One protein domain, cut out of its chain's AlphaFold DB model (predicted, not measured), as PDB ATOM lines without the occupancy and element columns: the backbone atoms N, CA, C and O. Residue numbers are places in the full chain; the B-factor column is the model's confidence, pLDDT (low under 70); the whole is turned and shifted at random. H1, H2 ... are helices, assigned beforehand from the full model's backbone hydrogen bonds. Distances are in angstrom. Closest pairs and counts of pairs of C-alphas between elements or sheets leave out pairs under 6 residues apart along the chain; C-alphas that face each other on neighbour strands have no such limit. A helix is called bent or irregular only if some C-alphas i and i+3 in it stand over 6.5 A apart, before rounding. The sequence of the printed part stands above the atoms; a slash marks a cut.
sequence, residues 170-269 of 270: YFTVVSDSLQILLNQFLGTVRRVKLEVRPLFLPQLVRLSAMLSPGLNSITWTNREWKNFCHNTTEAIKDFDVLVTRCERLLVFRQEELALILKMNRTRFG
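This is residues 170 to 269 of the 270 residues of the protein "Hypothetical protein" of Timema genevievae (UniProt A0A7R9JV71). One very long helix, H3, forms a small up-and-down bundle with two shorter helices, H1 and H2, along residues 225 to 243, and then runs on past them as a long bare arm: residues 251 to 269, of which 251 to 267 belong to H3, stick out. H1 and H3 run the same way and H2 runs back between them in chain order, with a kink near residue 201. The printed part has 100 residues with three named helices, in the order H1, H2, H3, and no named strand; the class is all helix. The whole is extended, with a radius of gyration of the C-alphas of 19.9 A, and spans 73 by 24 by 16 A, the arm of H3 adding much of the length.

Start with H3, residues 225 to 267, the longest helix. Look next at H1, residues 170 to 191: it touches H3, which touches it with residues 225 to 243 alone, and the closest C-alphas are those of Thr 188 and Asp 240, 5.8 A apart. H1 and H3 run the same way at a shallow tilt of 22 degrees. Then find H2, residues 194 to 216, which touches residues 225 to 239 of H3 alone; the closest C-alphas, those of Met 210 and Thr 232, are 6.2 A apart. H2 and H3 run opposite ways at a shallow tilt of 8 degrees and form a helical hairpin. H1 and H2 are close but not clearly touching, with the closest C-alphas, those of Val 189 and Leu 204, 7.7 A apart; they run opposite ways at a shallow tilt of 18 degrees. In H1 and H3 every O i to N i+4 pair is within hydrogen-bond range; in H2 it is 13 of 19.

Find C-alpha 225 at (2.591, -126.040, 66.174); from there H3 runs 62.8 A to C-alpha 267 at (-42.926, -85.463, 51.343). H1 begins at C-alpha 170, at (0.192, -136.734, 63.651), and is 31.7 A long. H2 measures 29.5 A from C-alpha 194 to C-alpha 216; it is irregular, with C-alphas 199 and 202 at 7.5 A, and has a kink of 70 degrees near residue 201.

The C-alphas of Thr 221 and Gly 269, the two farthest apart, are 73.0 A from each other. Without residues 251 to 269, which stand free, the body of 81 residues spans 45 by 20 by 16 A. The printed part has no cut; the link from H1 to H2 is tight, and the link of 8 residues from H2 to H3 is short. The mean pLDDT of the printed part is 86.5, and residues 267 to 269 are under 70.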
ATOM      1  N   TYR A 170      -0.405-138.026  63.310       91.31
ATOM      2  CA  TYR A 170       0.192-136.734  63.651       91.31
ATOM      3  C   TYR A 170       0.318-135.828  62.421       91.31
ATOM      4  O   TYR A 170      -0.129-134.683  62.469       91.31
ATOM      5  N   PHE A 171       0.873-136.324  61.310       90.25
ATOM      6  CA  PHE A 171       1.008-135.525  60.085       90.25
ATOM      7  C   PHE A 171      -0.347-135.116  59.511       90.25
ATOM      8  O   PHE A 171      -0.491-133.976  59.062       90.25
ATOM      9  N   THR A 172      -1.337-136.011  59.555       90.44
ATOM     10  CA  THR A 172      -2.710-135.717  59.131       90.44
ATOM     11  C   THR A 172      -3.314-134.606  59.985       90.44
ATOM     12  O   THR A 172      -3.704-133.577  59.447       90.44
ATOM     13  N   VAL A 173      -3.279-134.738  61.314       92.75
ATOM     14  CA  VAL A 173      -3.848-133.742  62.234       92.75
ATOM     15  C   VAL A 173      -3.181-132.373  62.080       92.75
ATOM     16  O   VAL A 173      -3.878-131.360  62.037       92.75
ATOM     17  N   VAL A 174      -1.848-132.318  61.981       91.44
ATOM     18  CA  VAL A 174      -1.112-131.057  61.767       91.44
ATOM     19  C   VAL A 174      -1.529-130.418  60.440       91.44
ATOM     20  O   VAL A 174      -1.856-129.233  60.408       91.44
ATOM     21  N   SER A 175      -1.548-131.199  59.354       91.25
ATOM     22  CA  SER A 175      -1.886-130.700  58.015       91.25
ATOM     23  C   SER A 175      -3.313-130.170  57.949       91.25
ATOM     24  O   SER A 175      -3.530-129.068  57.452       91.25
ATOM     25  N   ASP A 176      -4.270-130.918  58.497       92.25
ATOM     26  CA  ASP A 176      -5.680-130.540  58.508       92.25
ATOM     27  C   ASP A 176      -5.903-129.292  59.366       92.25
ATOM     28  O   ASP A 176      -6.587-128.360  58.941       92.25
ATOM     29  N   SER A 177      -5.259-129.215  60.536       92.31
ATOM     30  CA  SER A 177      -5.339-128.044  61.421       92.31
ATOM     31  C   SER A 177      -4.813-126.783  60.737       92.31
ATOM     32  O   SER A 177      -5.461-125.736  60.777       92.31
ATOM     33  N   LEU A 178      -3.658-126.881  60.070       91.44
ATOM     34  CA  LEU A 178      -3.093-125.769  59.308       91.44
ATOM     35  C   LEU A 178      -3.995-125.394  58.131       91.44
ATOM     36  O   LEU A 178      -4.232-124.213  57.901       91.44
ATOM     37  N   GLN A 179      -4.546-126.368  57.406       92.31
ATOM     38  CA  GLN A 179      -5.432-126.095  56.277       92.31
ATOM     39  C   GLN A 179      -6.724-125.391  56.717       92.31
ATOM     40  O   GLN A 179      -7.164-124.453  56.051       92.31
ATOM     41  N   ILE A 180      -7.310-125.798  57.846       92.19
ATOM     42  CA  ILE A 180      -8.477-125.134  58.444       92.19
ATOM     43  C   ILE A 180      -8.131-123.691  58.820       92.19
ATOM     44  O   ILE A 180      -8.857-122.776  58.434       92.19
ATOM     45  N   LEU A 181      -7.006-123.477  59.507       92.62
ATOM     46  CA  LEU A 181      -6.527-122.147  59.889       92.62
ATOM     47  C   LEU A 181      -6.326-121.243  58.665       92.62
ATOM     48  O   LEU A 181      -6.791-120.104  58.655       92.62
ATOM     49  N   LEU A 182      -5.692-121.754  57.605       91.31
ATOM     50  CA  LEU A 182      -5.488-121.018  56.355       91.31
ATOM     51  C   LEU A 182      -6.813-120.663  55.676       91.31
ATOM     52  O   LEU A 182      -6.983-119.540  55.204       91.31
ATOM     53  N   ASN A 183      -7.760-121.600  55.641       91.75
ATOM     54  CA  ASN A 183      -9.081-121.368  55.061       91.75
ATOM     55  C   ASN A 183      -9.862-120.306  55.848       91.75
ATOM     56  O   ASN A 183     -10.485-119.443  55.232       91.75
ATOM     57  N   GLN A 184      -9.793-120.334  57.182       90.00
ATOM     58  CA  GLN A 184     -10.401-119.316  58.046       90.00
ATOM     59  C   GLN A 184      -9.764-117.946  57.813       90.00
ATOM     60  O   GLN A 184     -10.475-116.988  57.528       90.00
ATOM     61  N   PHE A 185      -8.431-117.863  57.833       89.75
ATOM     62  CA  PHE A 185      -7.706-116.621  57.568       89.75
ATOM     63  C   PHE A 185      -8.080-116.024  56.204       89.75
ATOM     64  O   PHE A 185      -8.509-114.874  56.120       89.75
ATOM     65  N   LEU A 186      -7.978-116.810  55.127       88.56
ATOM     66  CA  LEU A 186      -8.310-116.347  53.778       88.56
ATOM     67  C   LEU A 186      -9.793-115.985  53.642       88.56
ATOM     68  O   LEU A 186     -10.117-115.031  52.937       88.56
ATOM     69  N   GLY A 187     -10.683-116.726  54.304       88.31
ATOM     70  CA  GLY A 187     -12.113-116.441  54.346       88.31
ATOM     71  C   GLY A 187     -12.402-115.084  54.982       88.31
ATOM     72  O   GLY A 187     -13.027-114.234  54.349       88.31
ATOM     73  N   THR A 188     -11.884-114.842  56.186       87.62
ATOM     74  CA  THR A 188     -12.105-113.582  56.905       87.62
ATOM     75  C   THR A 188     -11.465-112.397  56.184       87.62
ATOM     76  O   THR A 188     -12.104-111.359  56.037       87.62
ATOM     77  N   VAL A 189     -10.253-112.544  55.634       86.19
ATOM     78  CA  VAL A 189      -9.599-111.473  54.857       86.19
ATOM     79  C   VAL A 189     -10.393-111.117  53.594       86.19
ATOM     80  O   VAL A 189     -10.490-109.942  53.249       86.19
ATOM     81  N   ARG A 190     -10.990-112.103  52.909       86.62
ATOM     82  CA  ARG A 190     -11.816-111.867  51.708       86.62
ATOM     83  C   ARG A 190     -13.160-111.208  52.008       86.62
ATOM     84  O   ARG A 190     -13.686-110.530  51.131       86.62
ATOM     85  N   ARG A 191     -13.712-111.401  53.208       85.81
ATOM     86  CA  ARG A 191     -14.969-110.761  53.635       85.81
ATOM     87  C   ARG A 191     -14.833-109.251  53.829       85.81
ATOM     88  O   ARG A 191     -15.799-108.519  53.637       85.81
ATOM     89  N   VAL A 192     -13.638-108.766  54.168       85.25
ATOM     90  CA  VAL A 192     -13.396-107.334  54.381       85.25
ATOM     91  C   VAL A 192     -13.630-106.553  53.081       85.25
ATOM     92  O   VAL A 192     -12.820-106.609  52.152       85.25
ATOM     93  N   LYS A 193     -14.726-105.785  53.031       81.62
ATOM     94  CA  LYS A 193     -15.035-104.880  51.913       81.62
ATOM     95  C   LYS A 193     -13.912-103.858  51.717       81.62
ATOM     96  O   LYS A 193     -13.336-103.358  52.683       81.62
ATOM     97  N   LEU A 194     -13.640-103.504  50.459       80.44
ATOM     98  CA  LEU A 194     -12.555-102.584  50.091       80.44
ATOM     99  C   LEU A 194     -12.677-101.215  50.779       80.44
ATOM    100  O   LEU A 194     -11.671-100.652  51.197       80.44
ATOM    101  N   GLU A 195     -13.905-100.737  50.972       80.88
ATOM    102  CA  GLU A 195     -14.234 -99.436  51.574       80.88
ATOM    103  C   GLU A 195     -13.768 -99.308  53.034       80.88
ATOM    104  O   GLU A 195     -13.347 -98.239  53.465       80.88
ATOM    105  N   VAL A 196     -13.813-100.403  53.801       81.25
ATOM    106  CA  VAL A 196     -13.434-100.427  55.229       81.25
ATOM    107  C   VAL A 196     -12.056-101.034  55.467       81.25
ATOM    108  O   VAL A 196     -11.562-101.045  56.594       81.25
ATOM    109  N   ARG A 197     -11.395-101.513  54.411       82.88
ATOM    110  CA  ARG A 197     -10.074-102.142  54.486       82.88
ATOM    111  C   ARG A 197      -9.000-101.262  55.150       82.88
ATOM    112  O   ARG A 197      -8.236-101.827  55.934       82.88
ATOM    113  N   PRO A 198      -8.940 -99.928  54.934       88.25
ATOM    114  CA  PRO A 198      -7.976 -99.073  55.630       88.25
ATOM    115  C   PRO A 198      -8.126 -99.101  57.158       88.25
ATOM    116  O   PRO A 198      -7.125 -99.085  57.867       88.25
ATOM    117  N   LEU A 199      -9.358 -99.225  57.669       84.56
ATOM    118  CA  LEU A 199      -9.636 -99.285  59.111       84.56
ATOM    119  C   LEU A 199      -9.109-100.579  59.744       84.56
ATOM    120  O   LEU A 199      -8.682-100.590  60.896       84.56
ATOM    121  N   PHE A 200      -9.114-101.671  58.979       88.38
ATOM    122  CA  PHE A 200      -8.649-102.980  59.432       88.38
ATOM    123  C   PHE A 200      -7.172-103.246  59.142       88.38
ATOM    124  O   PHE A 200      -6.650-104.272  59.582       88.38
ATOM    125  N   LEU A 201      -6.477-102.346  58.441       86.69
ATOM    126  CA  LEU A 201      -5.098-102.561  58.011       86.69
ATOM    127  C   LEU A 201      -4.147-102.932  59.170       86.69
ATOM    128  O   LEU A 201      -3.438-103.928  59.026       86.69
ATOM    129  N   PRO A 202      -4.166-102.261  60.343       88.94
ATOM    130  CA  PRO A 202      -3.298-102.642  61.462       88.94
ATOM    131  C   PRO A 202      -3.578-104.059  61.987       88.94
ATOM    132  O   PRO A 202      -2.655-104.802  62.320       88.94
ATOM    133  N   GLN A 203      -4.853-104.460  62.021       87.06
ATOM    134  CA  GLN A 203      -5.267-105.796  62.463       87.06
ATOM    135  C   GLN A 203      -4.859-106.871  61.453       87.06
ATOM    136  O   GLN A 203      -4.365-107.927  61.843       87.06
ATOM    137  N   LEU A 204      -4.996-106.587  60.156       87.00
ATOM    138  CA  LEU A 204      -4.561-107.480  59.081       87.00
ATOM    139  C   LEU A 204      -3.045-107.697  59.105       87.00
ATOM    140  O   LEU A 204      -2.591-108.834  58.974       87.00
ATOM    141  N   VAL A 205      -2.264-106.634  59.333       89.12
ATOM    142  CA  VAL A 205      -0.806-106.737  59.502       89.12
ATOM    143  C   VAL A 205      -0.477-107.614  60.708       89.12
ATOM    144  O   VAL A 205       0.313-108.548  60.579       89.12
ATOM    145  N   ARG A 206      -1.140-107.400  61.852       89.69
ATOM    146  CA  ARG A 206      -0.951-108.232  63.050       89.69
ATOM    147  C   ARG A 206      -1.254-109.709  62.786       89.69
ATOM    148  O   ARG A 206      -0.441-110.558  63.133       89.69
ATOM    149  N   LEU A 207      -2.377-110.022  62.138       88.06
ATOM    150  CA  LEU A 207      -2.735-111.403  61.791       88.06
ATOM    151  C   LEU A 207      -1.732-112.036  60.822       88.06
ATOM    152  O   LEU A 207      -1.374-113.198  60.984       88.06
ATOM    153  N   SER A 208      -1.236-111.273  59.845       87.38
ATOM    154  CA  SER A 208      -0.197-111.762  58.933       87.38
ATOM    155  C   SER A 208       1.121-112.054  59.661       87.38
ATOM    156  O   SER A 208       1.750-113.077  59.398       87.38
ATOM    157  N   ALA A 209       1.491-111.227  60.644       89.00
ATOM    158  CA  ALA A 209       2.663-111.449  61.484       89.00
ATOM    159  C   ALA A 209       2.507-112.693  62.374       89.00
ATOM    160  O   ALA A 209       3.479-113.406  62.621       89.00
ATOM    161  N   MET A 210       1.279-113.017  62.803       88.88
ATOM    162  CA  MET A 210       1.005-114.260  63.531       88.88
ATOM    163  C   MET A 210       1.208-115.514  62.680       88.88
ATOM    164  O   MET A 210       1.432-116.569  63.256       88.88
ATOM    165  N   LEU A 211       1.197-115.421  61.344       87.62
ATOM    166  CA  LEU A 211       1.511-116.536  60.438       87.62
ATOM    167  C   LEU A 211       3.021-116.698  60.190       87.62
ATOM    168  O   LEU A 211       3.466-117.781  59.801       87.62
ATOM    169  N   SER A 212       3.825-115.658  60.443       86.94
ATOM    170  CA  SER A 212       5.279-115.667  60.230       86.94
ATOM    171  C   SER A 212       6.028-116.798  60.957       86.94
ATOM    172  O   SER A 212       6.943-117.364  60.356       86.94
ATOM    173  N   PRO A 213       5.664-117.216  62.188       87.38
ATOM    174  CA  PRO A 213       6.284-118.371  62.834       87.38
ATOM    175  C   PRO A 213       6.144-119.668  62.027       87.38
ATOM    176  O   PRO A 213       7.107-120.428  61.944       87.38
ATOM    177  N   GLY A 214       4.995-119.900  61.383       86.56
ATOM    178  CA  GLY A 214       4.768-121.071  60.528       86.56
ATOM    179  C   GLY A 214       5.548-121.030  59.209       86.56
ATOM    180  O   GLY A 214       5.820-122.081  58.629       86.56
ATOM    181  N   LEU A 215       5.935-119.832  58.760       85.88
ATOM    182  CA  LEU A 215       6.763-119.612  57.572       85.88
ATOM    183  C   LEU A 215       8.265-119.710  57.863       85.88
ATOM    184  O   LEU A 215       9.010-120.185  57.016       85.88
ATOM    185  N   ASN A 216       8.714-119.283  59.049       85.94
ATOM    186  CA  ASN A 216      10.139-119.028  59.301       85.94
ATOM    187  C   ASN A 216      10.753-119.882  60.414       85.94
ATOM    188  O   ASN A 216      11.946-120.179  60.372       85.94
ATOM    189  N   SER A 217       9.976-120.301  61.413       84.00
ATOM    190  CA  SER A 217      10.507-120.945  62.623       84.00
ATOM    191  C   SER A 217      10.072-122.403  62.731       84.00
ATOM    192  O   SER A 217      10.917-123.299  62.738       84.00
ATOM    193  N   ILE A 218       8.761-122.643  62.728       87.81
ATOM    194  CA  ILE A 218       8.172-123.925  63.104       87.81
ATOM    195  C   ILE A 218       8.338-124.941  61.971       87.81
ATOM    196  O   ILE A 218       7.976-124.688  60.820       87.81
ATOM    197  N   THR A 219       8.875-126.102  62.327       88.62
ATOM    198  CA  THR A 219       9.065-127.268  61.459       88.62
ATOM    199  C   THR A 219       8.116-128.399  61.858       88.62
ATOM    200  O   THR A 219       7.438-128.333  62.887       88.62
ATOM    201  N   TRP A 220       8.085-129.478  61.076       85.75
ATOM    202  CA  TRP A 220       7.212-130.632  61.324       85.75
ATOM    203  C   TRP A 220       7.556-131.424  62.594       85.75
ATOM    204  O   TRP A 220       6.720-132.185  63.094       85.75
ATOM    205  N   THR A 221       8.760-131.251  63.141       83.38
ATOM    206  CA  THR A 221       9.237-131.931  64.356       83.38
ATOM    207  C   THR A 221       8.917-131.178  65.650       83.38
ATOM    208  O   THR A 221       8.892-131.793  66.719       83.38
ATOM    209  N   ASN A 222       8.646-129.872  65.575       84.19
ATOM    210  CA  ASN A 222       8.415-129.025  66.742       84.19
ATOM    211  C   ASN A 222       6.985-129.207  67.289       84.19
ATOM    212  O   ASN A 222       6.021-129.154  66.535       84.19
ATOM    213  N   ARG A 223       6.819-129.374  68.609       81.75
ATOM    214  CA  ARG A 223       5.505-129.518  69.272       81.75
ATOM    215  C   ARG A 223       4.730-128.201  69.415       81.75
ATOM    216  O   ARG A 223       3.533-128.233  69.696       81.75
ATOM    217  N   GLU A 224       5.383-127.064  69.198       86.44
ATOM    218  CA  GLU A 224       4.801-125.722  69.324       86.44
ATOM    219  C   GLU A 224       3.730-125.410  68.271       86.44
ATOM    220  O   GLU A 224       2.964-124.461  68.449       86.44
ATOM    221  N   TRP A 225       3.608-126.226  67.214       88.62
ATOM    222  CA  TRP A 225       2.591-126.040  66.174       88.62
ATOM    223  C   TRP A 225       1.169-125.963  66.750       88.62
ATOM    224  O   TRP A 225       0.342-125.229  66.220       88.62
ATOM    225  N   LYS A 226       0.882-126.669  67.856       90.38
ATOM    226  CA  LYS A 226      -0.439-126.643  68.505       90.38
ATOM    227  C   LYS A 226      -0.769-125.265  69.066       90.38
ATOM    228  O   LYS A 226      -1.850-124.747  68.805       90.38
ATOM    229  N   ASN A 227       0.172-124.677  69.804       91.06
ATOM    230  CA  ASN A 227       0.005-123.353  70.404       91.06
ATOM    231  C   ASN A 227      -0.062-122.284  69.316       91.06
ATOM    232  O   ASN A 227      -0.907-121.398  69.373       91.06
ATOM    233  N   PHE A 228       0.777-122.414  68.287       91.62
ATOM    234  CA  PHE A 228       0.716-121.568  67.100       91.62
ATOM    235  C   PHE A 228      -0.664-121.614  66.432       91.62
ATOM    236  O   PHE A 228      -1.268-120.561  66.221       91.62
ATOM    237  N   CYS A 229      -1.187-122.812  66.144       90.31
ATOM    238  CA  CYS A 229      -2.501-122.968  65.527       90.31
ATOM    239  C   CYS A 229      -3.601-122.397  66.422       90.31
ATOM    240  O   CYS A 229      -4.418-121.618  65.947       90.31
ATOM    241  N   HIS A 230      -3.594-122.724  67.716       91.75
ATOM    242  CA  HIS A 230      -4.594-122.240  68.662       91.75
ATOM    243  C   HIS A 230      -4.609-120.708  68.753       91.75
ATOM    244  O   HIS A 230      -5.638-120.094  68.481       91.75
ATOM    245  N   ASN A 231      -3.463-120.087  69.041       92.19
ATOM    246  CA  ASN A 231      -3.361-118.636  69.210       92.19
ATOM    247  C   ASN A 231      -3.753-117.886  67.932       92.19
ATOM    248  O   ASN A 231      -4.440-116.867  67.984       92.19
ATOM    249  N   THR A 232      -3.332-118.395  66.774       91.44
ATOM    250  CA  THR A 232      -3.651-117.781  65.482       91.44
ATOM    251  C   THR A 232      -5.130-117.938  65.144       91.44
ATOM    252  O   THR A 232      -5.758-116.979  64.705       91.44
ATOM    253  N   THR A 233      -5.719-119.110  65.390       92.50
ATOM    254  CA  THR A 233      -7.153-119.341  65.187       92.50
ATOM    255  C   THR A 233      -8.006-118.454  66.092       92.50
ATOM    256  O   THR A 233      -8.980-117.883  65.607       92.50
ATOM    257  N   GLU A 234      -7.651-118.286  67.368       93.19
ATOM    258  CA  GLU A 234      -8.372-117.373  68.270       93.19
ATOM    259  C   GLU A 234      -8.287-115.920  67.784       93.19
ATOM    260  O   GLU A 234      -9.313-115.262  67.631       93.19
ATOM    261  N   ALA A 235      -7.099-115.447  67.393       92.31
ATOM    262  CA  ALA A 235      -6.952-114.099  66.843       92.31
ATOM    263  C   ALA A 235      -7.759-113.885  65.545       92.31
ATOM    264  O   ALA A 235      -8.304-112.801  65.325       92.31
ATOM    265  N   ILE A 236      -7.859-114.909  64.686       92.38
ATOM    266  CA  ILE A 236      -8.701-114.870  63.481       92.38
ATOM    267  C   ILE A 236     -10.184-114.791  63.860       92.38
ATOM    268  O   ILE A 236     -10.907-114.005  63.255       92.38
ATOM    269  N   LYS A 237     -10.644-115.561  64.855       92.31
ATOM    270  CA  LYS A 237     -12.038-115.517  65.326       92.31
ATOM    271  C   LYS A 237     -12.400-114.148  65.891       92.31
ATOM    272  O   LYS A 237     -13.438-113.602  65.522       92.31
ATOM    273  N   ASP A 238     -11.537-113.573  66.723       91.31
ATOM    274  CA  ASP A 238     -11.739-112.227  67.268       91.31
ATOM    275  C   ASP A 238     -11.871-111.195  66.144       91.31
ATOM    276  O   ASP A 238     -12.766-110.345  66.153       91.31
ATOM    277  N   PHE A 239     -11.015-111.304  65.127       91.06
ATOM    278  CA  PHE A 239     -11.095-110.453  63.948       91.06
ATOM    279  C   PHE A 239     -12.373-110.697  63.131       91.06
ATOM    280  O   PHE A 239     -13.007-109.736  62.702       91.06
ATOM    281  N   ASP A 240     -12.811-111.944  62.963       90.12
ATOM    282  CA  ASP A 240     -14.049-112.280  62.249       90.12
ATOM    283  C   ASP A 240     -15.298-111.707  62.940       90.12
ATOM    284  O   ASP A 240     -16.207-111.197  62.277       90.12
ATOM    285  N   VAL A 241     -15.318-111.691  64.278       91.06
ATOM    286  CA  VAL A 241     -16.369-111.025  65.064       91.06
ATOM    287  C   VAL A 241     -16.382-109.521  64.786       91.06
ATOM    288  O   VAL A 241     -17.458-108.945  64.594       91.06
ATOM    289  N   LEU A 242     -15.214-108.874  64.728       88.19
ATOM    290  CA  LEU A 242     -15.109-107.448  64.398       88.19
ATOM    291  C   LEU A 242     -15.596-107.155  62.975       88.19
ATOM    292  O   LEU A 242     -16.394-106.236  62.783       88.19
ATOM    293  N   VAL A 243     -15.182-107.962  61.995       88.69
ATOM    294  CA  VAL A 243     -15.630-107.839  60.599       88.69
ATOM    295  C   VAL A 243     -17.146-107.992  60.512       88.69
ATOM    296  O   VAL A 243     -17.813-107.133  59.941       88.69
ATOM    297  N   THR A 244     -17.711-109.008  61.167       88.75
ATOM    298  CA  THR A 244     -19.162-109.248  61.196       88.75
ATOM    299  C   THR A 244     -19.926-108.077  61.821       88.75
ATOM    300  O   THR A 244     -20.989-107.689  61.336       88.75
ATOM    301  N   ARG A 245     -19.397-107.474  62.893       87.56
ATOM    302  CA  ARG A 245     -20.004-106.284  63.514       87.56
ATOM    303  C   ARG A 245     -19.969-105.081  62.574       87.56
ATOM    304  O   ARG A 245     -20.986-104.406  62.431       87.56
ATOM    305  N   CYS A 246     -18.846-104.834  61.903       86.69
ATOM    306  CA  CYS A 246     -18.746-103.754  60.924       86.69
ATOM    307  C   CYS A 246     -19.663-103.975  59.716       86.69
ATOM    308  O   CYS A 246     -20.328-103.034  59.293       86.69
ATOM    309  N   GLU A 247     -19.767-105.200  59.201       86.00
ATOM    310  CA  GLU A 247     -20.712-105.547  58.134       86.00
ATOM    311  C   GLU A 247     -22.158-105.223  58.539       86.00
ATOM    312  O   GLU A 247     -22.866-104.565  57.780       86.00
ATOM    313  N   ARG A 248     -22.576-105.603  59.755       86.44
ATOM    314  CA  ARG A 248     -23.916-105.283  60.281       86.44
ATOM    315  C   ARG A 248     -24.166-103.780  60.379       86.44
ATOM    316  O   ARG A 248     -25.233-103.321  59.989       86.44
ATOM    317  N   LEU A 249     -23.190-103.012  60.864       86.12
ATOM    318  CA  LEU A 249     -23.306-101.551  60.964       86.12
ATOM    319  C   LEU A 249     -23.425-100.884  59.589       86.12
ATOM    320  O   LEU A 249     -24.184 -99.929  59.436       86.12
ATOM    321  N   LEU A 250     -22.698-101.385  58.586       84.19
ATOM    322  CA  LEU A 250     -22.804-100.890  57.214       84.19
ATOM    323  C   LEU A 250     -24.189-101.168  56.622       84.19
ATOM    324  O   LEU A 250     -24.768-100.269  56.019       84.19
ATOM    325  N   VAL A 251     -24.725-102.377  56.815       86.31
ATOM    326  CA  VAL A 251     -26.076-102.737  56.349       86.31
ATOM    327  C   VAL A 251     -27.128-101.862  57.027       86.31
ATOM    328  O   VAL A 251     -27.932-101.244  56.337       86.31
ATOM    329  N   PHE A 252     -27.060-101.716  58.354       88.44
ATOM    330  CA  PHE A 252     -27.988-100.868  59.104       88.44
ATOM    331  C   PHE A 252     -27.978 -99.417  58.601       88.44
ATOM    332  O   PHE A 252     -29.030 -98.839  58.343       88.44
ATOM    333  N   ARG A 253     -26.789 -98.837  58.371       84.25
ATOM    334  CA  ARG A 253     -26.675 -97.482  57.807       84.25
ATOM    335  C   ARG A 253     -27.249 -97.375  56.394       84.25
ATOM    336  O   ARG A 253     -27.836 -96.352  56.057       84.25
ATOM    337  N   GLN A 254     -27.076 -98.396  55.556       85.25
ATOM    338  CA  GLN A 254     -27.650 -98.407  54.207       85.25
ATOM    339  C   GLN A 254     -29.185 -98.449  54.244       85.25
ATOM    340  O   GLN A 254     -29.831 -97.720  53.491       85.25
ATOM    341  N   GLU A 255     -29.766 -99.253  55.136       87.69
ATOM    342  CA  GLU A 255     -31.217 -99.333  55.342       87.69
ATOM    343  C   GLU A 255     -31.793 -98.016  55.880       87.69
ATOM    344  O   GLU A 255     -32.801 -97.526  55.365       87.69
ATOM    345  N   GLU A 256     -31.123 -97.401  56.857       87.25
ATOM    346  CA  GLU A 256     -31.514 -96.111  57.430       87.25
ATOM    347  C   GLU A 256     -31.520 -94.997  56.369       87.25
ATOM    348  O   GLU A 256     -32.514 -94.281  56.211       87.25
ATOM    349  N   LEU A 257     -30.458 -94.895  55.561       85.25
ATOM    350  CA  LEU A 257     -30.384 -93.931  54.457       85.25
ATOM    351  C   LEU A 257     -31.474 -94.176  53.401       85.25
ATOM    352  O   LEU A 257     -32.066 -93.222  52.888       85.25
ATOM    353  N   ALA A 258     -31.781 -95.438  53.090       84.44
ATOM    354  CA  ALA A 258     -32.847 -95.785  52.152       84.44
ATOM    355  C   ALA A 258     -34.239 -95.387  52.675       84.44
ATOM    356  O   ALA A 258     -35.075 -94.910  51.900       84.44
ATOM    357  N   LEU A 259     -34.490 -95.544  53.979       86.50
ATOM    358  CA  LEU A 259     -35.724 -95.098  54.628       86.50
ATOM    359  C   LEU A 259     -35.858 -93.572  54.590       86.50
ATOM    360  O   LEU A 259     -36.912 -93.067  54.202       86.50
ATOM    361  N   ILE A 260     -34.790 -92.835  54.910       84.62
ATOM    362  CA  ILE A 260     -34.774 -91.364  54.850       84.62
ATOM    363  C   ILE A 260     -35.079 -90.870  53.429       84.62
ATOM    364  O   ILE A 260     -35.917 -89.985  53.240       84.62
ATOM    365  N   LEU A 261     -34.464 -91.475  52.409       81.31
ATOM    366  CA  LEU A 261     -34.716 -91.123  51.007       81.31
ATOM    367  C   LEU A 261     -36.161 -91.417  50.572       81.31
ATOM    368  O   LEU A 261     -36.749 -90.616  49.843       81.31
ATOM    369  N   LYS A 262     -36.754 -92.529  51.031       82.12
ATOM    370  CA  LYS A 262     -38.174 -92.838  50.782       82.12
ATOM    371  C   LYS A 262     -39.101 -91.813  51.437       82.12
ATOM    372  O   LYS A 262     -39.995 -91.314  50.759       82.12
ATOM    373  N   MET A 263     -38.853 -91.453  52.699       80.44
ATOM    374  CA  MET A 263     -39.646 -90.450  53.422       80.44
ATOM    375  C   MET A 263     -39.582 -89.068  52.757       80.44
ATOM    376  O   MET A 263     -40.602 -88.383  52.651       80.44
ATOM    377  N   ASN A 264     -38.410 -88.670  52.254       73.19
ATOM    378  CA  ASN A 264     -38.266 -87.418  51.511       73.19
ATOM    379  C   ASN A 264     -39.009 -87.458  50.168       73.19
ATOM    380  O   ASN A 264     -39.698 -86.499  49.835       73.19
ATOM    381  N   ARG A 265     -38.972 -88.570  49.422       72.62
ATOM    382  CA  ARG A 265     -39.762 -88.701  48.180       72.62
ATOM    383  C   ARG A 265     -41.268 -88.602  48.418       72.62
ATOM    384  O   ARG A 265     -41.952 -87.976  47.620       72.62
ATOM    385  N   THR A 266     -41.781 -89.159  49.513       70.81
ATOM    386  CA  THR A 266     -43.207 -89.035  49.868       70.81
ATOM    387  C   THR A 266     -43.602 -87.640  50.355       70.81
ATOM    388  O   THR A 266     -44.767 -87.284  50.252       70.81
ATOM    389  N   ARG A 267     -42.659 -86.837  50.874       60.00
ATOM    390  CA  ARG A 267     -42.926 -85.463  51.343       60.00
ATOM    391  C   ARG A 267     -42.861 -84.398  50.246       60.00
ATOM    392  O   ARG A 267     -43.491 -83.364  50.403       60.00
ATOM    393  N   PHE A 268     -42.108 -84.634  49.172       58.50
ATOM    394  CA  PHE A 268     -41.917 -83.675  48.070       58.50
ATOM    395  C   PHE A 268     -42.600 -84.096  46.753       58.50
ATOM    396  O   PHE A 268     -42.387 -83.457  45.729       58.50
ATOM    397  N   GLY A 269     -43.379 -85.185  46.762       54.81
ATOM    398  CA  GLY A 269     -44.072 -85.737  45.590       54.81
ATOM    399  C   GLY A 269     -45.602 -85.645  45.638       54.81
ATOM    400  O   GLY A 269     -46.254 -86.438  44.962       54.81
TER     401      GLY A 269